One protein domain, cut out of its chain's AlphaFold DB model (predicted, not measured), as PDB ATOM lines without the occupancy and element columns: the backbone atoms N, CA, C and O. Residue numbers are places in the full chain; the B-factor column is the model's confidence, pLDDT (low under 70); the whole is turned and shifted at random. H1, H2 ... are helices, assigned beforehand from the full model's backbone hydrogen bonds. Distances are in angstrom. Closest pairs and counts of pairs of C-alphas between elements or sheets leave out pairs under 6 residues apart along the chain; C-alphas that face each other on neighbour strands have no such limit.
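Overview. This is residues 46 to 118 of the 120 residues of an uncharacterized protein of Verrucomicrobia bacterium (UniProt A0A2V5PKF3). Two helices, H1 and H2, make a corner at one side of the model, and a long stretch without a named element, residues 73 to 97, loops away from H2 and folds back toward the short H3 near H1. H4 lies well away from H1 and H2, and residues 107 to 113, of which 108 to 113 belong to H4, stick out, as do residues 74 to 79 of the long loop. The printed part has 73 residues with four named helices in the order H1, H2, H3, H4 and no named strand; the class is all helix, though under half of the residues are in named elements. It is only just compact, close to loose, with a radius of gyration of the C-alphas of 13.4 A and spans of 34 by 28 by 22 A.

Arrangement. Begin with H1, residues 49 to 60, the longest helix. After it in the chain look for H2, residues 63 to 72: H1 and H2 are close but not clearly touching, their closest C-alphas being those of Leu 58 and Arg 66, 6.6 A apart. They run opposite ways at a steep tilt of 58 degrees. H3, residues 98 to 102, only just touches H1, with 3 pairs of C-alphas within 8 A and with residues 50 to 54 of H1 alone; the closest C-alphas are those of Asp 54 and Asp 98, 6.6 A apart. H4, residues 108 to 116, is apart from H1, H2 and H3. In H1, H2, H3 and H4 every O i to N i+4 pair is within hydrogen-bond range.

Along the chain. Find C-alpha 49 at (150.610, 190.582, 196.138); from there H1 runs 16.4 A to C-alpha 60. H2 runs 14.3 A from C-alpha 63, H3 6.0 A from C-alpha 98, and H4 12.3 A to C-alpha 116 at (179.107, 174.440, 197.393). Between H2 and H3, residues 83 to 84 pair with residues 89 to 90, antiparallel.

Size, cuts and confidence. The C-alphas of Gly 47 and Gln 118, the two farthest apart, are 37.6 A apart. The link from H2 to H3 is long, with 25 residues; those from H1 to H2 and from H3 to H4 are tight. The printed part has no cut, its mean pLDDT is 93.5, and no printed residue is under 70.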
ATOM      1  N   ILE A  46     151.127 185.713 188.270       96.00
ATOM      2  CA  ILE A  46     150.451 184.458 188.658       96.00
ATOM      3  C   ILE A  46     149.392 184.660 189.748       96.00
ATOM      4  O   ILE A  46     148.792 183.703 190.233       96.00
ATOM      5  N   GLY A  47     149.143 185.917 190.116       94.69
ATOM      6  CA  GLY A  47     148.235 186.305 191.189       94.69
ATOM      7  C   GLY A  47     148.931 186.463 192.544       94.69
ATOM      8  O   GLY A  47     150.055 186.015 192.758       94.69
ATOM      9  N   GLY A  48     148.244 187.134 193.468       96.44
ATOM     10  CA  GLY A  48     148.797 187.502 194.772       96.44
ATOM     11  C   GLY A  48     149.590 188.813 194.757       96.44
ATOM     12  O   GLY A  48     149.882 189.384 193.707       96.44
ATOM     13  N   GLU A  49     149.885 189.320 195.953       96.56
ATOM     14  CA  GLU A  49     150.610 190.582 196.138       96.56
ATOM     15  C   GLU A  49     152.083 190.455 195.737       96.56
ATOM     16  O   GLU A  49     152.584 191.302 195.000       96.56
ATOM     17  N   ASP A  50     152.730 189.353 196.116       95.69
ATOM     18  CA  ASP A  50     154.145 189.104 195.825       95.69
ATOM     19  C   ASP A  50     154.420 189.054 194.314       95.69
ATOM     20  O   ASP A  50     155.349 189.696 193.826       95.69
ATOM     21  N   SER A  51     153.569 188.359 193.543       97.69
ATOM     22  CA  SER A  51     153.701 188.281 192.079       97.69
ATOM     23  C   SER A  51     153.517 189.650 191.422       97.69
ATOM     24  O   SER A  51     154.279 190.028 190.531       97.69
ATOM     25  N   ARG A  52     152.553 190.444 191.906       97.88
ATOM     26  CA  ARG A  52     152.335 191.814 191.428       97.88
ATOM     27  C   ARG A  52     153.529 192.716 191.731       97.88
ATOM     28  O   ARG A  52     153.949 193.484 190.867       97.88
ATOM     29  N   ALA A  53     154.087 192.627 192.937       97.50
ATOM     30  CA  ALA A  53     155.263 193.395 193.329       97.50
ATOM     31  C   ALA A  53     156.491 193.014 192.482       97.50
ATOM     32  O   ALA A  53     157.221 193.891 192.012       97.50
ATOM     33  N   ASP A  54     156.686 191.719 192.223       97.88
ATOM     34  CA  ASP A  54     157.730 191.203 191.337       97.88
ATOM     35  C   ASP A  54     157.556 191.708 189.900       97.88
ATOM     36  O   ASP A  54     158.515 192.215 189.307       97.88
ATOM     37  N   HIS A  55     156.332 191.673 189.368       97.75
ATOM     38  CA  HIS A  55     156.027 192.198 188.040       97.75
ATOM     39  C   HIS A  55     156.333 193.695 187.935       97.75
ATOM     40  O   HIS A  55     157.011 194.130 187.003       97.75
ATOM     41  N   GLN A  56     155.903 194.491 188.918       98.00
ATOM     42  CA  GLN A  56     156.182 195.928 188.961       98.00
ATOM     43  C   GLN A  56     157.684 196.223 189.021       98.00
ATOM     44  O   GLN A  56     158.162 197.123 188.327       98.00
ATOM     45  N   ARG A  57     158.449 195.453 189.804       98.19
ATOM     46  CA  ARG A  57     159.910 195.602 189.884       98.19
ATOM     47  C   ARG A  57     160.594 195.245 188.567       98.19
ATOM     48  O   ARG A  57     161.506 195.966 188.162       98.19
ATOM     49  N   LEU A  58     160.127 194.209 187.869       97.88
ATOM     50  CA  LEU A  58     160.615 193.878 186.531       97.88
ATOM     51  C   LEU A  58     160.276 194.978 185.516       97.88
ATOM     52  O   LEU A  58     161.146 195.384 184.750       97.88
ATOM     53  N   LEU A  59     159.047 195.505 185.522       97.19
ATOM     54  CA  LEU A  59     158.635 196.593 184.628       97.19
ATOM     55  C   LEU A  59     159.452 197.869 184.856       97.19
ATOM     56  O   LEU A  59     159.809 198.537 183.885       97.19
ATOM     57  N   ALA A  60     159.782 198.183 186.110       98.19
ATOM     58  CA  ALA A  60     160.616 199.326 186.472       98.19
ATOM     59  C   ALA A  60     162.109 199.132 186.147       98.19
ATOM     60  O   ALA A  60     162.860 200.109 186.152       98.19
ATOM     61  N   ALA A  61     162.551 197.899 185.877       98.19
ATOM     62  CA  ALA A  61     163.941 197.609 185.559       98.19
ATOM     63  C   ALA A  61     164.354 198.203 184.197       98.19
ATOM     64  O   ALA A  61     163.515 198.339 183.295       98.19
ATOM     65  N   PRO A  62     165.652 198.518 184.010       98.44
ATOM     66  CA  PRO A  62     166.168 198.987 182.731       98.44
ATOM     67  C   PRO A  62     165.831 198.031 181.572       98.44
ATOM     68  O   PRO A  62     165.751 196.815 181.788       98.44
ATOM     69  N   PRO A  63     165.639 198.532 180.337       97.75
ATOM     70  CA  PRO A  63     165.299 197.696 179.184       97.75
ATOM     71  C   PRO A  63     166.235 196.498 178.985       97.75
ATOM     72  O   PRO A  63     165.762 195.393 178.726       97.75
ATOM     73  N   GLU A  64     167.538 196.695 179.168       97.81
ATOM     74  CA  GLU A  64     168.561 195.655 179.080       97.81
ATOM     75  C   GLU A  64     168.402 194.573 180.158       97.81
ATOM     76  O   GLU A  64     168.593 193.392 179.876       97.81
ATOM     77  N   ALA A  65     167.961 194.942 181.364       97.62
ATOM     78  CA  ALA A  65     167.704 194.003 182.451       97.62
ATOM     79  C   ALA A  65     166.500 193.110 182.127       97.62
ATOM     80  O   ALA A  65     166.545 191.894 182.328       97.62
ATOM     81  N   ARG A  66     165.434 193.712 181.582       96.94
ATOM     82  CA  ARG A  66     164.232 192.989 181.141       96.94
ATOM     83  C   ARG A  66     164.547 192.051 179.980       96.94
ATOM     84  O   ARG A  66     164.127 190.899 180.007       96.94
ATOM     85  N   ALA A  67     165.320 192.516 178.998       95.69
ATOM     86  CA  ALA A  67     165.752 191.696 177.870       95.69
ATOM     87  C   ALA A  67     166.611 190.505 178.326       95.69
ATOM     88  O   ALA A  67     166.355 189.379 177.907       95.69
ATOM     89  N   ALA A  68     167.571 190.735 179.231       96.00
ATOM     90  CA  ALA A  68     168.398 189.676 179.809       96.00
ATOM     91  C   ALA A  68     167.558 188.641 180.569       96.00
ATOM     92  O   ALA A  68     167.777 187.445 180.405       96.00
ATOM     93  N   TYR A  69     166.565 189.088 181.349       95.94
ATOM     94  CA  TYR A  69     165.634 188.187 182.027       95.94
ATOM     95  C   TYR A  69     164.871 187.314 181.026       95.94
ATOM     96  O   TYR A  69     164.968 186.093 181.121       95.94
ATOM     97  N   ILE A  70     164.204 187.917 180.034       93.81
ATOM     98  CA  ILE A  70     163.420 187.192 179.019       93.81
ATOM     99  C   ILE A  70     164.283 186.164 178.276       93.81
ATOM    100  O   ILE A  70     163.871 185.019 178.119       93.81
ATOM    101  N   ALA A  71     165.502 186.539 177.876       93.06
ATOM    102  CA  ALA A  71     166.429 185.645 177.180       93.06
ATOM    103  C   ALA A  71     166.924 184.470 178.050       93.06
ATOM    104  O   ALA A  71     167.438 183.491 177.517       93.06
ATOM    105  N   SER A  72     166.784 184.568 179.376       92.88
ATOM    106  CA  SER A  72     167.279 183.586 180.352       92.88
ATOM    107  C   SER A  72     166.195 182.700 180.977       92.88
ATOM    108  O   SER A  72     166.526 181.828 181.777       92.88
ATOM    109  N   LEU A  73     164.916 182.886 180.629       86.94
ATOM    110  CA  LEU A  73     163.778 182.214 181.281       86.94
ATOM    111  C   LEU A  73     163.822 180.677 181.247       86.94
ATOM    112  O   LEU A  73     163.278 180.034 182.138       86.94
ATOM    113  N   GLU A  74     164.485 180.092 180.252       81.44
ATOM    114  CA  GLU A  74     164.636 178.636 180.110       81.44
ATOM    115  C   GLU A  74     166.026 178.136 180.540       81.44
ATOM    116  O   GLU A  74     166.365 176.966 180.358       81.44
ATOM    117  N   THR A  75     166.853 179.014 181.110       82.56
ATOM    118  CA  THR A  75     168.197 178.657 181.572       82.56
ATOM    119  C   THR A  75     168.165 178.224 183.034       82.56
ATOM    120  O   THR A  75     167.689 178.955 183.897       82.56
ATOM    121  N   ASN A  76     168.709 177.039 183.308       77.25
ATOM    122  CA  ASN A  76     168.947 176.515 184.652       77.25
ATOM    123  C   ASN A  76     170.426 176.131 184.782       77.25
ATOM    124  O   ASN A  76     171.102 175.933 183.772       77.25
ATOM    125  N   ASP A  77     170.933 176.063 186.014       85.06
ATOM    126  CA  ASP A  77     172.319 175.685 186.349       85.06
ATOM    127  C   ASP A  77     173.424 176.588 185.770       85.06
ATOM    128  O   ASP A  77     174.616 176.308 185.918       85.06
ATOM    129  N   LEU A  78     173.041 177.720 185.177       90.62
ATOM    130  CA  LEU A  78     173.939 178.766 184.697       90.62
ATOM    131  C   LEU A  78     173.971 179.958 185.662       90.62
ATOM    132  O   LEU A  78     173.041 180.148 186.455       90.62
ATOM    133  N   PRO A  79     175.006 180.812 185.590       94.38
ATOM    134  CA  PRO A  79     174.990 182.080 186.296       94.38
ATOM    135  C   PRO A  79     173.762 182.906 185.925       94.38
ATOM    136  O   PRO A  79     173.361 182.967 184.766       94.38
ATOM    137  N   CYS A  80     173.182 183.562 186.925       96.06
ATOM    138  CA  CYS A  80     172.056 184.462 186.758       96.06
ATOM    139  C   CYS A  80     172.372 185.506 185.682       96.06
ATOM    140  O   CYS A  80     173.413 186.155 185.746       96.06
ATOM    141  N   ALA A  81     171.444 185.752 184.760       96.56
ATOM    142  CA  ALA A  81     171.590 186.755 183.704       96.56
ATOM    143  C   ALA A  81     171.827 188.188 184.221       96.56
ATOM    144  O   ALA A  81     172.254 189.068 183.476       96.56
ATOM    145  N   TRP A  82     171.538 188.442 185.501       96.31
ATOM    146  CA  TRP A  82     171.795 189.719 186.173       96.31
ATOM    147  C   TRP A  82     173.088 189.730 186.997       96.31
ATOM    148  O   TRP A  82     173.380 190.737 187.650       96.31
ATOM    149  N   LEU A  83     173.849 188.634 187.011       96.00
ATOM    150  CA  LEU A  83     175.162 188.579 187.635       96.00
ATOM    151  C   LEU A  83     176.181 189.302 186.755       96.00
ATOM    152  O   LEU A  83     176.349 188.996 185.577       96.00
ATOM    153  N   ASP A  84     176.905 190.227 187.365       94.56
ATOM    154  CA  ASP A  84     178.208 190.626 186.883       94.56
ATOM    155  C   ASP A  84     179.233 189.577 187.308       94.56
ATOM    156  O   ASP A  84     179.443 189.372 188.505       94.56
ATOM    157  N   VAL A  85     179.807 188.862 186.344       90.69
ATOM    158  CA  VAL A  85     180.760 187.776 186.617       90.69
ATOM    159  C   VAL A  85     182.130 188.295 187.046       90.69
ATOM    160  O   VAL A  85     182.804 187.615 187.819       90.69
ATOM    161  N   ASP A  86     182.503 189.496 186.603       90.81
ATOM    162  CA  ASP A  86     183.799 190.101 186.900       90.81
ATOM    163  C   ASP A  86     183.773 190.697 188.310       90.81
ATOM    164  O   ASP A  86     184.590 190.345 189.166       90.81
ATOM    165  N   ASP A  87     182.746 191.501 188.601       89.19
ATOM    166  CA  ASP A  87     182.562 192.123 189.915       89.19
ATOM    167  C   ASP A  87     181.915 191.183 190.947       89.19
ATOM    168  O   ASP A  87     181.861 191.494 192.144       89.19
ATOM    169  N   LYS A  88     181.396 190.032 190.495       92.12
ATOM    170  CA  LYS A  88     180.649 189.036 191.288       92.12
ATOM    171  C   LYS A  88     179.497 189.662 192.085       92.12
ATOM    172  O   LYS A  88     179.263 189.336 193.256       92.12
ATOM    173  N   ARG A  89     178.765 190.577 191.446       91.06
ATOM    174  CA  ARG A  89     177.661 191.367 192.024       91.06
ATOM    175  C   ARG A  89     176.460 191.412 191.092       91.06
ATOM    176  O   ARG A  89     176.591 191.273 189.889       91.06
ATOM    177  N   CYS A  90     175.269 191.649 191.635       92.31
ATOM    178  CA  CYS A  90     174.087 191.850 190.797       92.31
ATOM    179  C   CYS A  90     174.131 193.230 190.119       92.31
ATOM    180  O   CYS A  90     174.161 194.247 190.816       92.31
ATOM    181  N   ARG A  91     174.051 193.264 188.783       95.12
ATOM    182  CA  ARG A  91     174.024 194.498 187.970       95.12
ATOM    183  C   ARG A  91     172.793 195.362 188.242       95.12
ATOM    184  O   ARG A  91     172.863 196.584 188.208       95.12
ATOM    185  N   TYR A  92     171.669 194.726 188.567       95.94
ATOM    186  CA  TYR A  92     170.368 195.380 188.743       95.94
ATOM    187  C   TYR A  92     169.837 195.192 190.173       95.94
ATOM    188  O   TYR A  92     168.670 194.868 190.396       95.94
ATOM    189  N   TYR A  93     170.710 195.396 191.168       92.62
ATOM    190  CA  TYR A  93     170.447 195.127 192.591       92.62
ATOM    191  C   TYR A  93     169.129 195.727 193.116       92.62
ATOM    192  O   TYR A  93     168.411 195.085 193.891       92.62
ATOM    193  N   ASN A  94     168.788 196.938 192.666       95.75
ATOM    194  CA  ASN A  94     167.589 197.665 193.088       95.75
ATOM    195  C   ASN A  94     166.290 197.147 192.463       95.75
ATOM    196  O   ASN A  94     165.221 197.526 192.932       95.75
ATOM    197  N   PHE A  95     166.361 196.254 191.474       97.44
ATOM    198  CA  PHE A  95     165.208 195.700 190.753       97.44
ATOM    199  C   PHE A  95     164.984 194.217 191.036       97.44
ATOM    200  O   PHE A  95     164.096 193.601 190.459       97.44
ATOM    201  N   ARG A  96     165.785 193.635 191.937       96.38
ATOM    202  CA  ARG A  96     165.733 192.208 192.268       96.38
ATOM    203  C   ARG A  96     164.318 191.746 192.665       96.38
ATOM    204  O   ARG A  96     163.589 192.541 193.284       96.38
ATOM    205  N   PRO A  97     163.964 190.481 192.358       96.75
ATOM    206  CA  PRO A  97     162.745 189.849 192.852       96.75
ATOM    207  C   PRO A  97     162.769 189.755 194.380       96.75
ATOM    208  O   PRO A  97     163.840 189.851 194.996       96.75
ATOM    209  N   ASP A  98     161.610 189.555 195.001       95.38
ATOM    210  CA  ASP A  98     161.515 189.554 196.462       95.38
ATOM    211  C   ASP A  98     162.316 188.422 197.095       95.38
ATOM    212  O   ASP A  98     163.033 188.657 198.068       95.38
ATOM    213  N   ILE A  99     162.330 187.237 196.487       93.50
ATOM    214  CA  ILE A  99     163.133 186.112 196.980       93.50
ATOM    215  C   ILE A  99     164.636 186.445 197.044       93.50
ATOM    216  O   ILE A  99     165.329 186.044 197.976       93.50
ATOM    217  N   CYS A 100     165.150 187.261 196.115       93.69
ATOM    218  CA  CYS A 100     166.540 187.722 196.148       93.69
ATOM    219  C   CYS A 100     166.795 188.802 197.211       93.69
ATOM    220  O   CYS A 100     167.943 189.000 197.613       93.69
ATOM    221  N   ARG A 101     165.766 189.541 197.636       92.12
ATOM    222  CA  ARG A 101     165.860 190.571 198.688       92.12
ATOM    223  C   ARG A 101     165.764 189.971 200.078       92.12
ATOM    224  O   ARG A 101     166.475 190.408 200.972       92.12
ATOM    225  N   GLN A 102     164.885 188.990 200.223       91.38
ATOM    226  CA  GLN A 102     164.627 188.280 201.469       91.38
ATOM    227  C   GLN A 102     165.673 187.194 201.746       91.38
ATOM    228  O   GLN A 102     165.672 186.603 202.822       91.38
ATOM    229  N   PHE A 103     166.575 186.930 200.794       90.56
ATOM    230  CA  PHE A 103     167.660 185.976 200.970       90.56
ATOM    231  C   PHE A 103     168.533 186.347 202.177       90.56
ATOM    232  O   PHE A 103     169.248 187.351 202.173       90.56
ATOM    233  N   GLU A 104     168.480 185.510 203.210       90.25
ATOM    234  CA  GLU A 104     169.158 185.745 204.479       90.25
ATOM    235  C   GLU A 104     170.678 185.560 204.343       90.25
ATOM    236  O   GLU A 104     171.193 184.453 204.149       90.25
ATOM    237  N   ILE A 105     171.419 186.659 204.476       89.25
ATOM    238  CA  ILE A 105     172.885 186.650 204.464       89.25
ATOM    239  C   ILE A 105     173.388 185.973 205.743       89.25
ATOM    240  O   ILE A 105     173.027 186.370 206.845       89.25
ATOM    241  N   GLY A 106     174.229 184.948 205.595       88.56
ATOM    242  CA  GLY A 106     174.703 184.126 206.714       88.56
ATOM    243  C   GLY A 106     173.706 183.081 207.209       88.56
ATOM    244  O   GLY A 106     174.081 182.219 207.999       88.56
ATOM    245  N   GLY A 107     172.480 183.085 206.683       90.25
ATOM    246  CA  GLY A 107     171.506 182.033 206.936       90.25
ATOM    247  C   GLY A 107     171.955 180.675 206.390       90.25
ATOM    248  O   GLY A 107     172.979 180.532 205.705       90.25
ATOM    249  N   LYS A 108     171.141 179.650 206.653       93.31
ATOM    250  CA  LYS A 108     171.410 178.260 206.246       93.31
ATOM    251  C   LYS A 108     171.734 178.145 204.750       93.31
ATOM    252  O   LYS A 108     172.757 177.568 204.391       93.31
ATOM    253  N   TRP A 109     170.888 178.715 203.889       90.12
ATOM    254  CA  TRP A 109     171.061 178.642 202.434       90.12
ATOM    255  C   TRP A 109     172.292 179.407 201.948       90.12
ATOM    256  O   TRP A 109     173.007 178.919 201.079       90.12
ATOM    257  N   CYS A 110     172.596 180.564 202.546       92.25
ATOM    258  CA  CYS A 110     173.818 181.311 202.247       92.25
ATOM    259  C   CYS A 110     175.066 180.473 202.551       92.25
ATOM    260  O   CYS A 110     175.934 180.327 201.692       92.25
ATOM    261  N   SER A 111     175.113 179.854 203.733       91.38
ATOM    262  CA  SER A 111     176.227 178.992 204.146       91.38
ATOM    263  C   SER A 111     176.387 177.772 203.236       91.38
ATOM    264  O   SER A 111     177.501 177.430 202.847       91.38
ATOM    265  N   GLN A 112     175.276 177.139 202.849       92.19
ATOM    266  CA  GLN A 112     175.288 175.986 201.945       92.19
ATOM    267  C   GLN A 112     175.794 176.349 200.546       92.19
ATOM    268  O   GLN A 112     176.670 175.659 200.030       92.19
ATOM    269  N   LEU A 113     175.298 177.439 199.955       91.88
ATOM    270  CA  LEU A 113     175.742 177.887 198.632       91.88
ATOM    271  C   LEU A 113     177.210 178.321 198.651       91.88
ATOM    272  O   LEU A 113     177.976 177.953 197.768       91.88
ATOM    273  N   ARG A 114     177.648 179.036 199.693       91.81
ATOM    274  CA  ARG A 114     179.067 179.379 199.863       91.81
ATOM    275  C   ARG A 114     179.945 178.132 199.961       91.81
ATOM    276  O   ARG A 114     180.962 178.075 199.283       91.81
ATOM    277  N   GLY A 115     179.531 177.117 200.722       91.12
ATOM    278  CA  GLY A 115     180.242 175.838 200.800       91.12
ATOM    279  C   GLY A 115     180.307 175.106 199.456       91.12
ATOM    280  O   GLY A 115     181.382 174.657 199.061       91.12
ATOM    281  N   LEU A 116     179.188 175.046 198.727       90.94
ATOM    282  CA  LEU A 116     179.107 174.440 197.393       90.94
ATOM    283  C   LEU A 116     180.069 175.106 196.398       90.94
ATOM    284  O   LEU A 116     180.685 174.428 195.582       90.94
ATOM    285  N   HIS A 117     180.220 176.427 196.494       88.06
ATOM    286  CA  HIS A 117     181.062 177.227 195.599       88.06
ATOM    287  C   HIS A 117     182.449 177.538 196.167       88.06
ATOM    288  O   HIS A 117     183.193 178.300 195.556       88.06
ATOM    289  N   GLN A 118     182.797 176.964 197.323       88.62
ATOM    290  CA  GLN A 118     184.073 177.190 198.008       88.62
ATOM    291  C   GLN A 118     184.366 178.684 198.271       88.62
ATOM    292  O   GLN A 118     185.504 179.142 198.189       88.62
TER     293      GLN A 118